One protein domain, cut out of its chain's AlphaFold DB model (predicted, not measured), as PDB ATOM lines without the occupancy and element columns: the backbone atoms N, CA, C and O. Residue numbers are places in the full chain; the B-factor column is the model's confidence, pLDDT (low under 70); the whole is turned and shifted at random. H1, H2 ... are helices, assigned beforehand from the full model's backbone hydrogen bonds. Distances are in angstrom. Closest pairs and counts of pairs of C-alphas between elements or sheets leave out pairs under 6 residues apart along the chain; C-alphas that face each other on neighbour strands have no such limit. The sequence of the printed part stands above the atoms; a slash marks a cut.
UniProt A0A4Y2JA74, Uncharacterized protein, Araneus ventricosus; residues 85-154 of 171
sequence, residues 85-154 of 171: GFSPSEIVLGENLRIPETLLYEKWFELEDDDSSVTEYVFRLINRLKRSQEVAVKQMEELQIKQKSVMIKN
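This is residues 85 to 154 of the 171 residues of an uncharacterized protein of Araneus ventricosus (UniProt A0A4Y2JA74). One long helix, H3, makes the longest axis; the short H1 packs on its side at residues 129 to 133, and an open loop of chain holds H2 away from both. The 70 printed residues have three named helices, H1, H2 and H3 in chain order, and no named strand: all helix. The whole is extended, with a radius of gyration of the C-alphas of 17.5 A, and flat, spanning 53 by 28 by 15 A.

Find C-alpha 88 at (118.773, 133.482, 159.127), where H1, residues 88 to 93, begins. H2 follows at residues 100 to 108, 12.2 A long. H3, residues 118 to 153, runs 52.4 A to C-alpha 153 at (142.638, 122.632, 176.318).

H1 touches H3, closest at the C-alphas of Ile 91 and Ser 132, 6.1 A apart. They run opposite ways at a shallow tilt of 29 degrees. H2 is apart from H1 and H3. In H1, H2 and H3 every O i to N i+4 pair is within hydrogen-bond range.

The farthest C-alphas, of Asp 115 and Asn 154, are 55.2 A apart. The printed part has no cut, and both links are short. Residues 113 and 154 have pLDDT under 70.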
ATOM      1  N   GLY A  85     122.018 125.755 163.300       88.19
ATOM      2  CA  GLY A  85     121.356 124.691 162.541       88.19
ATOM      3  C   GLY A  85     120.272 125.187 161.579       88.19
ATOM      4  O   GLY A  85     119.677 124.374 160.881       88.19
ATOM      5  N   PHE A  86     120.044 126.499 161.515       89.06
ATOM      6  CA  PHE A  86     119.022 127.146 160.689       89.06
ATOM      7  C   PHE A  86     119.637 128.271 159.866       89.06
ATOM      8  O   PHE A  86     120.653 128.860 160.262       89.06
ATOM      9  N   SER A  87     119.011 128.604 158.743       92.38
ATOM     10  CA  SER A  87     119.319 129.837 158.029       92.38
ATOM     11  C   SER A  87     118.776 131.059 158.786       92.38
ATOM     12  O   SER A  87     117.826 130.953 159.572       92.38
ATOM     13  N   PRO A  88     119.337 132.260 158.562       91.69
ATOM     14  CA  PRO A  88     118.773 133.482 159.127       91.69
ATOM     15  C   PRO A  88     117.302 133.707 158.745       91.69
ATOM     16  O   PRO A  88     116.523 134.168 159.580       91.69
ATOM     17  N   SER A  89     116.901 133.364 157.515       91.94
ATOM     18  CA  SER A  89     115.504 133.461 157.074       91.94
ATOM     19  C   SER A  89     114.577 132.549 157.877       91.94
ATOM     20  O   SER A  89     113.542 133.010 158.347       91.94
ATOM     21  N   GLU A  90     114.971 131.307 158.152       91.88
ATOM     22  CA  GLU A  90     114.171 130.371 158.950       91.88
ATOM     23  C   GLU A  90     113.972 130.843 160.394       91.88
ATOM     24  O   GLU A  90     112.904 130.647 160.977       91.88
ATOM     25  N   ILE A  91     114.978 131.492 160.977       91.25
ATOM     26  CA  ILE A  91     114.889 132.026 162.340       91.25
ATOM     27  C   ILE A  91     113.961 133.245 162.393       91.25
ATOM     28  O   ILE A  91     113.183 133.385 163.334       91.25
ATOM     29  N   VAL A  92     114.046 134.141 161.406       89.31
ATOM     30  CA  VAL A  92     113.342 135.435 161.432       89.31
ATOM     31  C   VAL A  92     111.934 135.344 160.846       89.31
ATOM     32  O   VAL A  92     110.996 135.929 161.381       89.31
ATOM     33  N   LEU A  93     111.783 134.624 159.738       89.56
ATOM     34  CA  LEU A  93     110.548 134.517 158.957       89.56
ATOM     35  C   LEU A  93     109.823 133.192 159.195       89.56
ATOM     36  O   LEU A  93     108.680 133.026 158.781       89.56
ATOM     37  N   GLY A  94     110.475 132.234 159.854       88.44
ATOM     38  CA  GLY A  94     109.939 130.898 160.075       88.44
ATOM     39  C   GLY A  94     110.123 129.976 158.874       88.44
ATOM     40  O   GLY A  94     109.884 128.786 159.004       88.44
ATOM     41  N   GLU A  95     110.550 130.476 157.721       87.50
ATOM     42  CA  GLU A  95     110.790 129.689 156.514       87.50
ATOM     43  C   GLU A  95     111.960 130.227 155.712       87.50
ATOM     44  O   GLU A  95     112.363 131.383 155.863       87.50
ATOM     45  N   ASN A  96     112.494 129.371 154.844       87.44
ATOM     46  CA  ASN A  96     113.514 129.801 153.914       87.44
ATOM     47  C   ASN A  96     112.908 130.696 152.822       87.44
ATOM     48  O   ASN A  96     111.739 130.555 152.456       87.44
ATOM     49  N   LEU A  97     113.703 131.634 152.308       89.31
ATOM     50  CA  LEU A  97     113.257 132.538 151.255       89.31
ATOM     51  C   LEU A  97     113.011 131.745 149.976       89.31
ATOM     52  O   LEU A  97     113.833 130.914 149.588       89.31
ATOM     53  N   ARG A  98     111.916 132.064 149.282       87.38
ATOM     54  CA  ARG A  98     111.682 131.516 147.950       87.38
ATOM     55  C   ARG A  98     112.642 132.170 146.962       87.38
ATOM     56  O   ARG A  98     112.559 133.367 146.691       87.38
ATOM     57  N   ILE A  99     113.563 131.372 146.444       89.25
ATOM     58  CA  ILE A  99     114.552 131.748 145.436       89.25
ATOM     59  C   ILE A  99     114.203 131.086 144.099       89.25
ATOM     60  O   ILE A  99     113.398 130.157 144.073       89.25
ATOM     61  N   PRO A 100     114.783 131.526 142.967       88.69
ATOM     62  CA  PRO A 100     114.454 130.954 141.661       88.69
ATOM     63  C   PRO A 100     114.554 129.425 141.616       88.69
ATOM     64  O   PRO A 100     113.712 128.776 141.003       88.69
ATOM     65  N   GLU A 101     115.532 128.852 142.321       87.38
ATOM     66  CA  GLU A 101     115.667 127.405 142.488       87.38
ATOM     67  C   GLU A 101     114.451 126.784 143.192       87.38
ATOM     68  O   GLU A 101     113.846 125.858 142.660       87.38
ATOM     69  N   THR A 102     114.042 127.301 144.355       86.88
ATOM     70  CA  THR A 102     112.916 126.731 145.115       86.88
ATOM     71  C   THR A 102     111.602 126.873 144.356       86.88
ATOM     72  O   THR A 102     110.804 125.947 144.353       86.88
ATOM     73  N   LEU A 103     111.398 127.991 143.652       87.19
ATOM     74  CA  LEU A 103     110.219 128.202 142.809       87.19
ATOM     75  C   LEU A 103     110.162 127.202 141.646       87.19
ATOM     76  O   LEU A 103     109.084 126.736 141.278       87.19
ATOM     77  N   LEU A 104     111.317 126.862 141.068       89.25
ATOM     78  CA  LEU A 104     111.409 125.853 140.017       89.25
ATOM     79  C   LEU A 104     111.050 124.463 140.557       89.25
ATOM     80  O   LEU A 104     110.283 123.749 139.916       89.25
ATOM     81  N   TYR A 105     111.539 124.115 141.750       87.44
ATOM     82  CA  TYR A 105     111.157 122.883 142.442       87.44
ATOM     83  C   TYR A 105     109.654 122.843 142.750       87.44
ATOM     84  O   TYR A 105     108.989 121.883 142.372       87.44
ATOM     85  N   GLU A 106     109.093 123.890 143.358       87.38
ATOM     86  CA  GLU A 106     107.651 123.997 143.633       87.38
ATOM     87  C   GLU A 106     106.821 123.764 142.362       87.38
ATOM     88  O   GLU A 106     105.860 122.996 142.366       87.38
ATOM     89  N   LYS A 107     107.248 124.368 141.244       86.31
ATOM     90  CA  LYS A 107     106.595 124.236 139.938       86.31
ATOM     91  C   LYS A 107     106.701 122.827 139.354       86.31
ATOM     92  O   LYS A 107     105.726 122.343 138.791       86.31
ATOM     93  N   TRP A 108     107.874 122.197 139.418       90.44
ATOM     94  CA  TRP A 108     108.116 120.871 138.835       90.44
ATOM     95  C   TRP A 108     107.448 119.740 139.602       90.44
ATOM     96  O   TRP A 108     107.099 118.729 139.000       90.44
ATOM     97  N   PHE A 109     107.286 119.908 140.910       88.69
ATOM     98  CA  PHE A 109     106.669 118.908 141.773       88.69
ATOM     99  C   PHE A 109     105.186 119.178 142.046       88.69
ATOM    100  O   PHE A 109     104.600 118.433 142.822       88.69
ATOM    101  N   GLU A 110     104.601 120.207 141.413       79.56
ATOM    102  CA  GLU A 110     103.195 120.613 141.578       79.56
ATOM    103  C   GLU A 110     102.767 120.590 143.050       79.56
ATOM    104  O   GLU A 110     101.728 120.037 143.403       79.56
ATOM    105  N   LEU A 111     103.614 121.146 143.925       77.12
ATOM    106  CA  LEU A 111     103.296 121.196 145.347       77.12
ATOM    107  C   LEU A 111     101.986 121.974 145.506       77.12
ATOM    108  O   LEU A 111     101.894 123.116 145.057       77.12
ATOM    109  N   GLU A 112     100.977 121.316 146.079       71.38
ATOM    110  CA  GLU A 112      99.643 121.891 146.239       71.38
ATOM    111  C   GLU A 112      99.721 123.192 147.043       71.38
ATOM    112  O   GLU A 112     100.435 123.280 148.049       71.38
ATOM    113  N   ASP A 113      98.971 124.201 146.591       68.94
ATOM    114  CA  ASP A 113      98.722 125.380 147.407       68.94
ATOM    115  C   ASP A 113      97.989 124.929 148.673       68.94
ATOM    116  O   ASP A 113      97.000 124.196 148.638       68.94
ATOM    117  N   ASP A 114      98.526 125.338 149.815       70.94
ATOM    118  CA  ASP A 114      97.961 125.000 151.108       70.94
ATOM    119  C   ASP A 114      96.649 125.771 151.308       70.94
ATOM    120  O   ASP A 114      96.665 126.947 151.669       70.94
ATOM    121  N   ASP A 115      95.515 125.094 151.109       74.81
ATOM    122  CA  ASP A 115      94.149 125.605 151.331       74.81
ATOM    123  C   ASP A 115      93.826 125.883 152.821       74.81
ATOM    124  O   ASP A 115      92.666 126.059 153.214       74.81
ATOM    125  N   SER A 116      94.841 125.918 153.691       80.06
ATOM    126  CA  SER A 116      94.664 126.174 155.114       80.06
ATOM    127  C   SER A 116      94.099 127.569 155.381       80.06
ATOM    128  O   SER A 116      94.401 128.573 154.727       80.06
ATOM    129  N   SER A 117      93.243 127.646 156.400       91.94
ATOM    130  CA  SER A 117      92.703 128.929 156.842       91.94
ATOM    131  C   SER A 117      93.833 129.860 157.300       91.94
ATOM    132  O   SER A 117      94.821 129.419 157.887       91.94
ATOM    133  N   VAL A 118      93.653 131.176 157.143       91.94
ATOM    134  CA  VAL A 118      94.633 132.179 157.611       91.94
ATOM    135  C   VAL A 118      95.010 131.959 159.083       91.94
ATOM    136  O   VAL A 118      96.172 132.088 159.462       91.94
ATOM    137  N   THR A 119      94.044 131.583 159.923       93.19
ATOM    138  CA  THR A 119      94.271 131.278 161.342       93.19
ATOM    139  C   THR A 119      95.159 130.058 161.563       93.19
ATOM    140  O   THR A 119      96.006 130.071 162.456       93.19
ATOM    141  N   GLU A 120      94.993 129.017 160.752       92.12
ATOM    142  CA  GLU A 120      95.796 127.797 160.822       92.12
ATOM    143  C   GLU A 120      97.229 128.049 160.350       92.12
ATOM    144  O   GLU A 120      98.177 127.669 161.043       92.12
ATOM    145  N   TYR A 121      97.394 128.796 159.254       90.12
ATOM    146  CA  TYR A 121      98.700 129.262 158.791       90.12
ATOM    147  C   TYR A 121      99.437 130.054 159.880       90.12
ATOM    148  O   TYR A 121     100.585 129.746 160.204       90.12
ATOM    149  N   VAL A 122      98.773 131.042 160.494       92.88
ATOM    150  CA  VAL A 122      99.372 131.871 161.555       92.88
ATOM    151  C   VAL A 122      99.778 131.018 162.757       92.88
ATOM    152  O   VAL A 122     100.880 131.181 163.281       92.88
ATOM    153  N   PHE A 123      98.931 130.077 163.182       94.00
ATOM    154  CA  PHE A 123      99.259 129.183 164.292       94.00
ATOM    155  C   PHE A 123     100.479 128.309 163.974       94.00
ATOM    156  O   PHE A 123     101.402 128.196 164.786       94.00
ATOM    157  N   ARG A 124     100.525 127.739 162.766       91.25
ATOM    158  CA  ARG A 124     101.656 126.939 162.288       91.25
ATOM    159  C   ARG A 124     102.940 127.761 162.212       91.25
ATOM    160  O   ARG A 124     103.979 127.290 162.671       91.25
ATOM    161  N   LEU A 125     102.868 128.991 161.701       91.31
ATOM    162  CA  LEU A 125     103.998 129.913 161.621       91.31
ATOM    163  C   LEU A 125     104.570 130.227 163.010       91.31
ATOM    164  O   LEU A 125     105.775 130.085 163.218       91.31
ATOM    165  N   ILE A 126     103.715 130.593 163.970       93.88
ATOM    166  CA  ILE A 126     104.133 130.889 165.350       93.88
ATOM    167  C   ILE A 126     104.811 129.669 165.982       93.88
ATOM    168  O   ILE A 126     105.858 129.800 166.614       93.88
ATOM    169  N   ASN A 127     104.238 128.477 165.809       93.81
ATOM    170  CA  ASN A 127     104.815 127.253 166.364       93.81
ATOM    171  C   ASN A 127     106.162 126.906 165.723       93.81
ATOM    172  O   ASN A 127     107.087 126.498 166.425       93.81
ATOM    173  N   ARG A 128     106.290 127.097 164.407       92.38
ATOM    174  CA  ARG A 128     107.537 126.883 163.667       92.38
ATOM    175  C   ARG A 128     108.641 127.822 164.153       92.38
ATOM    176  O   ARG A 128     109.726 127.339 164.452       92.38
ATOM    177  N   LEU A 129     108.336 129.111 164.318       93.06
ATOM    178  CA  LEU A 129     109.261 130.113 164.862       93.06
ATOM    179  C   LEU A 129     109.715 129.787 166.291       93.06
ATOM    180  O   LEU A 129     110.901 129.850 166.598       93.06
ATOM    181  N   LYS A 130     108.787 129.397 167.174       93.12
ATOM    182  CA  LYS A 130     109.141 128.998 168.546       93.12
ATOM    183  C   LYS A 130     110.076 127.793 168.553       93.12
ATOM    184  O   LYS A 130     111.104 127.807 169.220       93.12
ATOM    185  N   ARG A 131     109.749 126.772 167.760       91.31
ATOM    186  CA  ARG A 131     110.553 125.552 167.674       91.31
ATOM    187  C   ARG A 131     111.936 125.812 167.084       91.31
ATOM    188  O   ARG A 131     112.910 125.269 167.600       91.31
ATOM    189  N   SER A 132     112.040 126.609 166.018       89.31
ATOM    190  CA  SER A 132     113.340 126.944 165.426       89.31
ATOM    191  C   SER A 132     114.207 127.710 166.420       89.31
ATOM    192  O   SER A 132     115.377 127.374 166.591       89.31
ATOM    193  N   GLN A 133     113.623 128.654 167.163       89.69
ATOM    194  CA  GLN A 133     114.316 129.372 168.228       89.69
ATOM    195  C   GLN A 133     114.814 128.433 169.337       89.69
ATOM    196  O   GLN A 133     115.987 128.493 169.699       89.69
ATOM    197  N   GLU A 134     113.955 127.559 169.865       92.56
ATOM    198  CA  GLU A 134     114.318 126.606 170.926       92.56
ATOM    199  C   GLU A 134     115.475 125.689 170.505       92.56
ATOM    200  O   GLU A 134     116.446 125.517 171.246       92.56
ATOM    201  N   VAL A 135     115.401 125.130 169.294       91.94
ATOM    202  CA  VAL A 135     116.453 124.258 168.754       91.94
ATOM    203  C   VAL A 135     117.747 125.041 168.531       91.94
ATOM    204  O   VAL A 135     118.813 124.564 168.924       91.94
ATOM    205  N   ALA A 136     117.667 126.254 167.976       89.75
ATOM    206  CA  ALA A 136     118.836 127.098 167.747       89.75
ATOM    207  C   ALA A 136     119.548 127.457 169.060       89.75
ATOM    208  O   ALA A 136     120.774 127.387 169.126       89.75
ATOM    209  N   VAL A 137     118.798 127.808 170.111       90.62
ATOM    210  CA  VAL A 137     119.352 128.104 171.444       90.62
ATOM    211  C   VAL A 137     120.081 126.890 172.004       90.62
ATOM    212  O   VAL A 137     121.251 127.000 172.365       90.62
ATOM    213  N   LYS A 138     119.443 125.716 171.988       90.69
ATOM    214  CA  LYS A 138     120.063 124.481 172.476       90.69
ATOM    215  C   LYS A 138     121.356 124.151 171.724       90.69
ATOM    216  O   LYS A 138     122.367 123.814 172.335       90.69
ATOM    217  N   GLN A 139     121.347 124.274 170.398       88.88
ATOM    218  CA  GLN A 139     122.528 124.008 169.577       88.88
ATOM    219  C   GLN A 139     123.657 125.010 169.855       88.88
ATOM    220  O   GLN A 139     124.820 124.612 169.979       88.88
ATOM    221  N   MET A 140     123.324 126.293 170.023       87.06
ATOM    222  CA  MET A 140     124.286 127.322 170.414       87.06
ATOM    223  C   MET A 140     124.919 127.017 171.775       87.06
ATOM    224  O   MET A 140     126.139 127.106 171.900       87.06
ATOM    225  N   GLU A 141     124.133 126.616 172.775       89.38
ATOM    226  CA  GLU A 141     124.631 126.241 174.105       89.38
ATOM    227  C   GLU A 141     125.583 125.039 174.042       89.38
ATOM    228  O   GLU A 141     126.696 125.088 174.575       89.38
ATOM    229  N   GLU A 142     125.199 123.976 173.330       87.00
ATOM    230  CA  GLU A 142     126.041 122.790 173.148       87.00
ATOM    231  C   GLU A 142     127.379 123.131 172.473       87.00
ATOM    232  O   GLU A 142     128.439 122.627 172.867       87.00
ATOM    233  N   LEU A 143     127.353 124.000 171.461       85.50
ATOM    234  CA  LEU A 143     128.557 124.442 170.763       85.50
ATOM    235  C   LEU A 143     129.411 125.377 171.613       85.50
ATOM    236  O   LEU A 143     130.634 125.245 171.584       85.50
ATOM    237  N   GLN A 144     128.811 126.259 172.410       83.75
ATOM    238  CA  GLN A 144     129.539 127.094 173.364       83.75
ATOM    239  C   GLN A 144     130.276 126.242 174.400       83.75
ATOM    240  O   GLN A 144     131.449 126.496 174.676       83.75
ATOM    241  N   ILE A 145     129.636 125.202 174.945       83.19
ATOM    242  CA  ILE A 145     130.275 124.267 175.884       83.19
ATOM    243  C   ILE A 145     131.464 123.568 175.211       83.19
ATOM    244  O   ILE A 145     132.570 123.542 175.761       83.19
ATOM    245  N   LYS A 146     131.271 123.055 173.989       81.88
ATOM    246  CA  LYS A 146     132.346 122.424 173.206       81.88
ATOM    247  C   LYS A 146     133.496 123.401 172.947       81.88
ATOM    248  O   LYS A 146     134.646 123.054 173.217       81.88
ATOM    249  N   GLN A 147     133.204 124.622 172.499       78.19
ATOM    250  CA  GLN A 147     134.199 125.665 172.231       78.19
ATOM    251  C   GLN A 147     134.979 126.051 173.488       78.19
ATOM    252  O   GLN A 147     136.207 126.091 173.434       78.19
ATOM    253  N   LYS A 148     134.307 126.242 174.630       75.06
ATOM    254  CA  LYS A 148     134.966 126.486 175.923       75.06
ATOM    255  C   LYS A 148     135.932 125.357 176.273       75.06
ATOM    256  O   LYS A 148     137.077 125.622 176.622       75.06
ATOM    257  N   SER A 149     135.518 124.098 176.107       73.56
ATOM    258  CA  SER A 149     136.388 122.949 176.392       73.56
ATOM    259  C   SER A 149     137.638 122.912 175.502       73.56
ATOM    260  O   SER A 149     138.726 122.594 175.977       73.56
ATOM    261  N   VAL A 150     137.508 123.267 174.218       74.75
ATOM    262  CA  VAL A 150     138.632 123.349 173.272       74.75
ATOM    263  C   VAL A 150     139.554 124.510 173.633       74.75
ATOM    264  O   VAL A 150     140.771 124.346 173.643       74.75
ATOM    265  N   MET A 151     138.984 125.663 173.979       71.19
ATOM    266  CA  MET A 151     139.736 126.844 174.388       71.19
ATOM    267  C   MET A 151     140.560 126.579 175.650       71.19
ATOM    268  O   MET A 151     141.748 126.884 175.670       71.19
ATOM    269  N   ILE A 152     139.960 125.943 176.661       75.25
ATOM    270  CA  ILE A 152     140.647 125.551 177.899       75.25
ATOM    271  C   ILE A 152     141.795 124.578 177.596       75.25
ATOM    272  O   ILE A 152     142.894 124.753 178.111       75.25
ATOM    273  N   LYS A 153     141.582 123.582 176.724       72.44
ATOM    274  CA  LYS A 153     142.638 122.632 176.318       72.44
ATOM    275  C   LYS A 153     143.807 123.308 175.602       72.44
ATOM    276  O   LYS A 153     144.952 122.923 175.808       72.44
ATOM    277  N   ASN A 154     143.516 124.300 174.765       69.06
ATOM    278  CA  ASN A 154     144.515 125.013 173.970       69.06
ATOM    279  C   ASN A 154     145.129 126.212 174.710       69.06
ATOM    280  O   ASN A 154     145.979 126.906 174.147       69.06
TER     281      ASN A 154